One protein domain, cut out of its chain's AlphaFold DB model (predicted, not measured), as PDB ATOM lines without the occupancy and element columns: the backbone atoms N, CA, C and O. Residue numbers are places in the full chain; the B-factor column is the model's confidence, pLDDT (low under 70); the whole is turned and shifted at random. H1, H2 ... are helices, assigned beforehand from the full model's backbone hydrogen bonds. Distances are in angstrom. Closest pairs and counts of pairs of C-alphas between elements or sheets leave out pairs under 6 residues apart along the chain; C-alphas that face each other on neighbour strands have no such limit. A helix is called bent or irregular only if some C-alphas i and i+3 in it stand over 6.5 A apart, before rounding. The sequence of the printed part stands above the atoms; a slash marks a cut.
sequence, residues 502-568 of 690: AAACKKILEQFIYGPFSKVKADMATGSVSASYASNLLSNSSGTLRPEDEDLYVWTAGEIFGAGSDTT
ATOM      1  N   ALA A 502     -25.615 114.956 209.275       59.97
ATOM      2  CA  ALA A 502     -25.524 114.526 207.884       59.97
ATOM      3  C   ALA A 502     -26.476 113.363 207.561       59.97
ATOM      4  O   ALA A 502     -27.073 113.359 206.489       59.97
ATOM      5  N   ALA A 503     -26.665 112.396 208.463       65.81
ATOM      6  CA  ALA A 503     -27.610 111.294 208.269       65.81
ATOM      7  C   ALA A 503     -29.079 111.757 208.324       65.81
ATOM      8  O   ALA A 503     -29.899 111.295 207.529       65.81
ATOM      9  N   ALA A 504     -29.417 112.682 209.227       67.56
ATOM     10  CA  ALA A 504     -30.741 113.294 209.310       67.56
ATOM     11  C   ALA A 504     -31.013 114.200 208.096       67.56
ATOM     12  O   ALA A 504     -32.028 114.031 207.417       67.56
ATOM     13  N   CYS A 505     -30.069 115.082 207.756       63.91
ATOM     14  CA  CYS A 505     -30.086 115.909 206.553       63.91
ATOM     15  C   CYS A 505     -30.204 115.055 205.295       63.91
ATOM     16  O   CYS A 505     -30.970 115.411 204.413       63.91
ATOM     17  N   LYS A 506     -29.515 113.908 205.221       77.19
ATOM     18  CA  LYS A 506     -29.632 112.976 204.095       77.19
ATOM     19  C   LYS A 506     -31.066 112.473 203.933       77.19
ATOM     20  O   LYS A 506     -31.583 112.539 202.827       77.19
ATOM     21  N   LYS A 507     -31.734 112.039 205.010       78.81
ATOM     22  CA  LYS A 507     -33.141 111.594 204.939       78.81
ATOM     23  C   LYS A 507     -34.075 112.711 204.468       78.81
ATOM     24  O   LYS A 507     -34.953 112.466 203.644       78.81
ATOM     25  N   ILE A 508     -33.886 113.929 204.979       79.12
ATOM     26  CA  ILE A 508     -34.685 115.102 204.589       79.12
ATOM     27  C   ILE A 508     -34.430 115.456 203.120       79.12
ATOM     28  O   ILE A 508     -35.380 115.661 202.368       79.12
ATOM     29  N   LEU A 509     -33.164 115.478 202.700       79.44
ATOM     30  CA  LEU A 509     -32.751 115.744 201.324       79.44
ATOM     31  C   LEU A 509     -33.329 114.698 200.367       79.44
ATOM     32  O   LEU A 509     -33.901 115.059 199.347       79.44
ATOM     33  N   GLU A 510     -33.255 113.413 200.711       83.94
ATOM     34  CA  GLU A 510     -33.832 112.339 199.901       83.94
ATOM     35  C   GLU A 510     -35.355 112.494 199.768       83.94
ATOM     36  O   GLU A 510     -35.890 112.421 198.665       83.94
ATOM     37  N   GLN A 511     -36.078 112.789 200.851       84.44
ATOM     38  CA  GLN A 511     -37.521 113.047 200.762       84.44
ATOM     39  C   GLN A 511     -37.845 114.276 199.905       84.44
ATOM     40  O   GLN A 511     -38.776 114.234 199.098       84.44
ATOM     41  N   PHE A 512     -37.074 115.353 200.063       83.12
ATOM     42  CA  PHE A 512     -37.231 116.601 199.322       83.12
ATOM     43  C   PHE A 512     -36.996 116.423 197.815       83.12
ATOM     44  O   PHE A 512     -37.764 116.941 197.007       83.12
ATOM     45  N   ILE A 513     -35.963 115.665 197.441       84.75
ATOM     46  CA  ILE A 513     -35.552 115.439 196.053       84.75
ATOM     47  C   ILE A 513     -36.429 114.373 195.378       84.75
ATOM     48  O   ILE A 513     -37.004 114.613 194.314       84.75
ATOM     49  N   TYR A 514     -36.581 113.198 195.997       87.50
ATOM     50  CA  TYR A 514     -37.261 112.061 195.369       87.50
ATOM     51  C   TYR A 514     -38.788 112.137 195.502       87.50
ATOM     52  O   TYR A 514     -39.499 111.726 194.585       87.50
ATOM     53  N   GLY A 515     -39.321 112.698 196.595       88.44
ATOM     54  CA  GLY A 515     -40.761 112.722 196.882       88.44
ATOM     55  C   GLY A 515     -41.613 113.378 195.782       88.44
ATOM     56  O   GLY A 515     -42.511 112.722 195.238       88.44
ATOM     57  N   PRO A 516     -41.342 114.642 195.398       87.50
ATOM     58  CA  PRO A 516     -42.068 115.316 194.320       87.50
ATOM     59  C   PRO A 516     -41.947 114.592 192.972       87.50
ATOM     60  O   PRO A 516     -42.931 114.485 192.238       87.50
ATOM     61  N   PHE A 517     -40.770 114.044 192.656       88.25
ATOM     62  CA  PHE A 517     -40.545 113.322 191.404       88.25
ATOM     63  C   PHE A 517     -41.321 111.996 191.351       88.25
ATOM     64  O   PHE A 517     -41.973 111.694 190.348       88.25
ATOM     65  N   SER A 518     -41.332 111.229 192.449       88.38
ATOM     66  CA  SER A 518     -42.158 110.022 192.584       88.38
ATOM     67  C   SER A 518     -43.647 110.335 192.434       88.38
ATOM     68  O   SER A 518     -44.369 109.577 191.785       88.38
ATOM     69  N   LYS A 519     -44.106 111.476 192.965       88.06
ATOM     70  CA  LYS A 519     -45.487 111.932 192.778       88.06
ATOM     71  C   LYS A 519     -45.808 112.230 191.311       88.06
ATOM     72  O   LYS A 519     -46.844 111.779 190.836       88.06
ATOM     73  N   VAL A 520     -44.926 112.916 190.578       88.94
ATOM     74  CA  VAL A 520     -45.123 113.163 189.135       88.94
ATOM     75  C   VAL A 520     -45.243 111.845 188.370       88.94
ATOM     76  O   VAL A 520     -46.156 111.699 187.562       88.94
ATOM     77  N   LYS A 521     -44.393 110.852 188.661       86.19
ATOM     78  CA  LYS A 521     -44.498 109.513 188.057       86.19
ATOM     79  C   LYS A 521     -45.837 108.832 188.351       86.19
ATOM     80  O   LYS A 521     -46.445 108.274 187.440       86.19
ATOM     81  N   ALA A 522     -46.301 108.887 189.600       87.19
ATOM     82  CA  ALA A 522     -47.593 108.327 189.989       87.19
ATOM     83  C   ALA A 522     -48.754 109.026 189.260       87.19
ATOM     84  O   ALA A 522     -49.602 108.352 188.680       87.19
ATOM     85  N   ASP A 523     -48.738 110.362 189.208       89.00
ATOM     86  CA  ASP A 523     -49.767 111.163 188.539       89.00
ATOM     87  C   ASP A 523     -49.763 110.946 187.007       89.00
ATOM     88  O   ASP A 523     -50.814 111.003 186.363       89.00
ATOM     89  N   MET A 524     -48.600 110.658 186.400       85.62
ATOM     90  CA  MET A 524     -48.495 110.263 184.986       85.62
ATOM     91  C   MET A 524     -49.145 108.902 184.727       85.62
ATOM     92  O   MET A 524     -49.838 108.745 183.723       85.62
ATOM     93  N   ALA A 525     -48.965 107.932 185.630       83.75
ATOM     94  CA  ALA A 525     -49.549 106.596 185.501       83.75
ATOM     95  C   ALA A 525     -51.086 106.608 185.602       83.75
ATOM     96  O   ALA A 525     -51.752 105.795 184.964       83.75
ATOM     97  N   THR A 526     -51.653 107.541 186.369       87.69
ATOM     98  CA  THR A 526     -53.106 107.712 186.538       87.69
ATOM     99  C   THR A 526     -53.731 108.702 185.551       87.69
ATOM    100  O   THR A 526     -54.945 108.898 185.576       87.69
ATOM    101  N   GLY A 527     -52.933 109.337 184.683       83.62
ATOM    102  CA  GLY A 527     -53.404 110.323 183.702       83.62
ATOM    103  C   GLY A 527     -53.821 111.675 184.298       83.62
ATOM    104  O   GLY A 527     -54.465 112.467 183.618       83.62
ATOM    105  N   SER A 528     -53.462 111.953 185.555       84.56
ATOM    106  CA  SER A 528     -53.814 113.178 186.290       84.56
ATOM    107  C   SER A 528     -52.669 114.199 186.370       84.56
ATOM    108  O   SER A 528     -52.752 115.169 187.123       84.56
ATOM    109  N   VAL A 529     -51.583 113.983 185.626       88.44
ATOM    110  CA  VAL A 529     -50.377 114.822 185.661       88.44
ATOM    111  C   VAL A 529     -50.612 116.221 185.077       88.44
ATOM    112  O   VAL A 529     -51.234 116.389 184.030       88.44
ATOM    113  N   SER A 530     -50.051 117.240 185.731       87.06
ATOM    114  CA  SER A 530     -49.937 118.600 185.183       87.06
ATOM    115  C   SER A 530     -48.592 118.803 184.481       87.06
ATOM    116  O   SER A 530     -47.582 118.227 184.887       87.06
ATOM    117  N   ALA A 531     -48.556 119.652 183.449       87.88
ATOM    118  CA  ALA A 531     -47.320 119.962 182.732       87.88
ATOM    119  C   ALA A 531     -46.255 120.550 183.680       87.88
ATOM    120  O   ALA A 531     -46.487 121.554 184.351       87.88
ATOM    121  N   SER A 532     -45.084 119.917 183.729       89.12
ATOM    122  CA  SER A 532     -43.960 120.276 184.594       89.12
ATOM    123  C   SER A 532     -42.625 119.916 183.936       89.12
ATOM    124  O   SER A 532     -42.577 119.163 182.961       89.12
ATOM    125  N   TYR A 533     -41.520 120.431 184.481       87.94
ATOM    126  CA  TYR A 533     -40.173 120.058 184.039       87.94
ATOM    127  C   TYR A 533     -39.962 118.535 184.097       87.94
ATOM    128  O   TYR A 533     -39.586 117.928 183.095       87.94
ATOM    129  N   ALA A 534     -40.321 117.904 185.221       88.62
ATOM    130  CA  ALA A 534     -40.213 116.458 185.405       88.62
ATOM    131  C   ALA A 534     -41.108 115.666 184.433       88.62
ATOM    132  O   ALA A 534     -40.635 114.720 183.807       88.62
ATOM    133  N   SER A 535     -42.372 116.065 184.235       89.75
ATOM    134  CA  SER A 535     -43.264 115.358 183.300       89.75
ATOM    135  C   SER A 535     -42.793 115.472 181.848       89.75
ATOM    136  O   SER A 535     -42.945 114.522 181.086       89.75
ATOM    137  N   ASN A 536     -42.201 116.606 181.456       88.12
ATOM    138  CA  ASN A 536     -41.635 116.796 180.120       88.12
ATOM    139  C   ASN A 536     -40.392 115.922 179.900       88.12
ATOM    140  O   ASN A 536     -40.277 115.300 178.846       88.12
ATOM    141  N   LEU A 537     -39.495 115.826 180.890       86.56
ATOM    142  CA  LEU A 537     -38.330 114.934 180.823       86.56
ATOM    143  C   LEU A 537     -38.749 113.465 180.676       86.56
ATOM    144  O   LEU A 537     -38.225 112.758 179.817       86.56
ATOM    145  N   LEU A 538     -39.740 113.036 181.462       85.56
ATOM    146  CA  LEU A 538     -40.288 111.675 181.428       85.56
ATOM    147  C   LEU A 538     -41.075 111.376 180.141       85.56
ATOM    148  O   LEU A 538     -41.076 110.244 179.669       85.56
ATOM    149  N   SER A 539     -41.739 112.373 179.550       83.88
ATOM    150  CA  SER A 539     -42.486 112.198 178.293       83.88
ATOM    151  C   SER A 539     -41.570 112.157 177.066       83.88
ATOM    152  O   SER A 539     -41.906 111.524 176.069       83.88
ATOM    153  N   ASN A 540     -40.408 112.819 177.135       77.00
ATOM    154  CA  ASN A 540     -39.425 112.868 176.051       77.00
ATOM    155  C   ASN A 540     -38.423 111.702 176.082       77.00
ATOM    156  O   ASN A 540     -37.671 111.526 175.123       77.00
ATOM    157  N   SER A 541     -38.399 110.892 177.147       74.12
ATOM    158  CA  SER A 541     -37.610 109.660 177.175       74.12
ATOM    159  C   SER A 541     -38.307 108.561 176.373       74.12
ATOM    160  O   SER A 541     -39.381 108.080 176.726       74.12
ATOM    161  N   SER A 542     -37.683 108.151 175.272       56.09
ATOM    162  CA  SER A 542     -38.141 107.065 174.409       56.09
ATOM    163  C   SER A 542     -37.948 105.692 175.078       56.09
ATOM    164  O   SER A 542     -36.894 105.078 174.924       56.09
ATOM    165  N   GLY A 543     -38.956 105.185 175.796       64.50
ATOM    166  CA  GLY A 543     -38.934 103.832 176.378       64.50
ATOM    167  C   GLY A 543     -38.307 103.738 177.777       64.50
ATOM    168  O   GLY A 543     -38.270 104.720 178.513       64.50
ATOM    169  N   THR A 544     -37.876 102.530 178.169       62.28
ATOM    170  CA  THR A 544     -37.372 102.219 179.519       62.28
ATOM    171  C   THR A 544     -36.179 103.105 179.889       62.28
ATOM    172  O   THR A 544     -35.103 102.978 179.304       62.28
ATOM    173  N   LEU A 545     -36.372 103.988 180.873       73.38
ATOM    174  CA  LEU A 545     -35.330 104.854 181.427       73.38
ATOM    175  C   LEU A 545     -34.197 104.020 182.029       73.38
ATOM    176  O   LEU A 545     -34.441 103.087 182.798       73.38
ATOM    177  N   ARG A 546     -32.950 104.366 181.695       77.94
ATOM    178  CA  ARG A 546     -31.793 103.806 182.397       77.94
ATOM    179  C   ARG A 546     -31.748 104.410 183.806       77.94
ATOM    180  O   ARG A 546     -32.041 105.598 183.941       77.94
ATOM    181  N   PRO A 547     -31.326 103.653 184.833       76.81
ATOM    182  CA  PRO A 547     -31.227 104.168 186.202       76.81
ATOM    183  C   PRO A 547     -30.407 105.463 186.319       76.81
ATOM    184  O   PRO A 547     -30.752 106.340 187.098       76.81
ATOM    185  N   GLU A 548     -29.362 105.603 185.502       78.75
ATOM    186  CA  GLU A 548     -28.482 106.780 185.473       78.75
ATOM    187  C   GLU A 548     -29.185 108.034 184.925       78.75
ATOM    188  O   GLU A 548     -28.994 109.133 185.441       78.75
ATOM    189  N   ASP A 549     -30.031 107.872 183.900       80.62
ATOM    190  CA  ASP A 549     -30.800 108.980 183.320       80.62
ATOM    191  C   ASP A 549     -31.912 109.418 184.282       80.62
ATOM    192  O   ASP A 549     -32.209 110.603 184.414       80.62
ATOM    193  N   GLU A 550     -32.514 108.456 184.986       82.31
ATOM    194  CA  GLU A 550     -33.526 108.737 185.998       82.31
ATOM    195  C   GLU A 550     -32.951 109.494 187.198       82.31
ATOM    196  O   GLU A 550     -33.553 110.478 187.625       82.31
ATOM    197  N   ASP A 551     -31.787 109.082 187.709       82.81
ATOM    198  CA  ASP A 551     -31.125 109.780 188.815       82.81
ATOM    199  C   ASP A 551     -30.791 111.228 188.417       82.81
ATOM    200  O   ASP A 551     -31.123 112.171 189.139       82.81
ATOM    201  N   LEU A 552     -30.275 111.443 187.201       85.38
ATOM    202  CA  LEU A 552     -30.039 112.785 186.666       85.38
ATOM    203  C   LEU A 552     -31.326 113.628 186.602       85.38
ATOM    204  O   LEU A 552     -31.315 114.813 186.948       85.38
ATOM    205  N   TYR A 553     -32.444 113.048 186.163       89.38
ATOM    206  CA  TYR A 553     -33.720 113.763 186.056       89.38
ATOM    207  C   TYR A 553     -34.281 114.150 187.423       89.38
ATOM    208  O   TYR A 553     -34.800 115.256 187.587       89.38
ATOM    209  N   VAL A 554     -34.159 113.258 188.405       89.00
ATOM    210  CA  VAL A 554     -34.586 113.508 189.779       89.00
ATOM    211  C   VAL A 554     -33.781 114.654 190.392       89.00
ATOM    212  O   VAL A 554     -34.369 115.620 190.881       89.00
ATOM    213  N   TRP A 555     -32.448 114.584 190.326       87.56
ATOM    214  CA  TRP A 555     -31.580 115.596 190.931       87.56
ATOM    215  C   TRP A 555     -31.729 116.962 190.260       87.56
ATOM    216  O   TRP A 555     -31.859 117.970 190.950       87.56
ATOM    217  N   THR A 556     -31.805 117.019 188.929       90.12
ATOM    218  CA  THR A 556     -32.013 118.293 188.215       90.12
ATOM    219  C   THR A 556     -33.367 118.930 188.533       90.12
ATOM    220  O   THR A 556     -33.440 120.141 188.746       90.12
ATOM    221  N   ALA A 557     -34.440 118.137 188.619       88.19
ATOM    222  CA  ALA A 557     -35.751 118.636 189.023       88.19
ATOM    223  C   ALA A 557     -35.756 119.125 190.483       88.19
ATOM    224  O   ALA A 557     -36.329 120.177 190.774       88.19
ATOM    225  N   GLY A 558     -35.103 118.383 191.381       85.69
ATOM    226  CA  GLY A 558     -34.975 118.722 192.794       85.69
ATOM    227  C   GLY A 558     -34.189 120.013 193.041       85.69
ATOM    228  O   GLY A 558     -34.649 120.864 193.800       85.69
ATOM    229  N   GLU A 559     -33.070 120.216 192.345       82.81
ATOM    230  CA  GLU A 559     -32.260 121.443 192.419       82.81
ATOM    231  C   GLU A 559     -33.041 122.683 191.956       82.81
ATOM    232  O   GLU A 559     -33.058 123.708 192.637       82.81
ATOM    233  N   ILE A 560     -33.763 122.588 190.830       83.25
ATOM    234  CA  ILE A 560     -34.602 123.691 190.328       83.25
ATOM    235  C   ILE A 560     -35.702 124.036 191.340       83.25
ATOM    236  O   ILE A 560     -35.962 125.213 191.609       83.25
ATOM    237  N   PHE A 561     -36.345 123.014 191.911       82.06
ATOM    238  CA  PHE A 561     -37.382 123.195 192.920       82.06
ATOM    239  C   PHE A 561     -36.825 123.807 194.216       82.06
ATOM    240  O   PHE A 561     -37.437 124.730 194.757       82.06
ATOM    241  N   GLY A 562     -35.658 123.355 194.681       79.50
ATOM    242  CA  GLY A 562     -34.969 123.881 195.864       79.50
ATOM    243  C   GLY A 562     -34.552 125.332 195.712       79.50
ATOM    244  O   GLY A 562     -34.955 126.167 196.523       79.50
ATOM    245  N   ALA A 563     -33.841 125.651 194.631       77.62
ATOM    246  CA  ALA A 563     -33.372 127.004 194.357       77.62
ATOM    247  C   ALA A 563     -34.524 128.026 194.304       77.62
ATOM    248  O   ALA A 563     -34.396 129.140 194.820       77.62
ATOM    249  N   GLY A 564     -35.663 127.653 193.708       75.25
ATOM    250  CA  GLY A 564     -36.842 128.517 193.616       75.25
ATOM    251  C   GLY A 564     -37.652 128.616 194.912       75.25
ATOM    252  O   GLY A 564     -38.197 129.681 195.214       75.25
ATOM    253  N   SER A 565     -37.734 127.534 195.688       78.31
ATOM    254  CA  SER A 565     -38.570 127.487 196.893       78.31
ATOM    255  C   SER A 565     -37.918 128.196 198.074       78.31
ATOM    256  O   SER A 565     -38.548 129.059 198.685       78.31
ATOM    257  N   ASP A 566     -36.654 127.883 198.371       71.12
ATOM    258  CA  ASP A 566     -35.971 128.399 199.564       71.12
ATOM    259  C   ASP A 566     -35.786 129.923 199.500       71.12
ATOM    260  O   ASP A 566     -36.137 130.662 200.426       71.12
ATOM    261  N   THR A 567     -35.352 130.426 198.340       78.56
ATOM    262  CA  THR A 567     -35.180 131.866 198.112       78.56
ATOM    263  C   THR A 567     -36.493 132.637 198.232       78.56
ATOM    264  O   THR A 567     -36.524 133.704 198.851       78.56
ATOM    265  N   THR A 568     -37.592 132.083 197.713       81.56
ATOM    266  CA  THR A 568     -38.921 132.709 197.757       81.56
ATOM    267  C   THR A 568     -39.514 132.707 199.167       81.56
ATOM    268  O   THR A 568     -40.048 133.726 199.616       81.56
TER     269      THR A 568
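What this domain is: This is residues 502 to 568 of the 690 residues of the protein "O-methylsterigmatocystin oxidoreductase" of Leucoagaricus sp. SymC.cos (UniProt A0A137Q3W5). Long helices H1 and H3 cross as an X near their middles, and short H2 packs on both. Residues 502 to 508, 542 to 548 and 563 to 568 stick out. You find 67 printed residues with three named helices, class all helix, only just compact, close to loose: radius of gyration of the C-alphas 12.6 A, spans 36 by 27 by 18 A.

Where its parts are: Find C-alpha 502 at (-25.524, 114.526, 207.884), where H1, residues 502 to 525, begins. Assigned as one helix by its hydrogen bonds, it is bent: C-alphas 513 and 516, ending arm H1a and beginning arm H1b, are 6.7 A apart. H2 is residues 533 to 540; H3, residues 547 to 568, runs 31.7 A to (-38.921, 132.709, 197.757).

How they stand to each other: Look at Ile 513 and Gly 558, closest C-alphas at 4.7 A: H1a and H3 touch about perpendicular, 86 degrees. H2 touches H1b, closest C-alphas Val 520 and Ser 535, 6.5 A. H2 and H3 form a helical hairpin, closest C-alphas Ala 534 and Ala 557, 6.1 A. Every O i to N i+4 pair is within hydrogen-bond range in H1a, H1b and H2, 16 of 18 in H3.

The domain as a whole: The printed part has no cut and no long link; find pLDDT under 70 at residues 502 to 505 and 542 to 544.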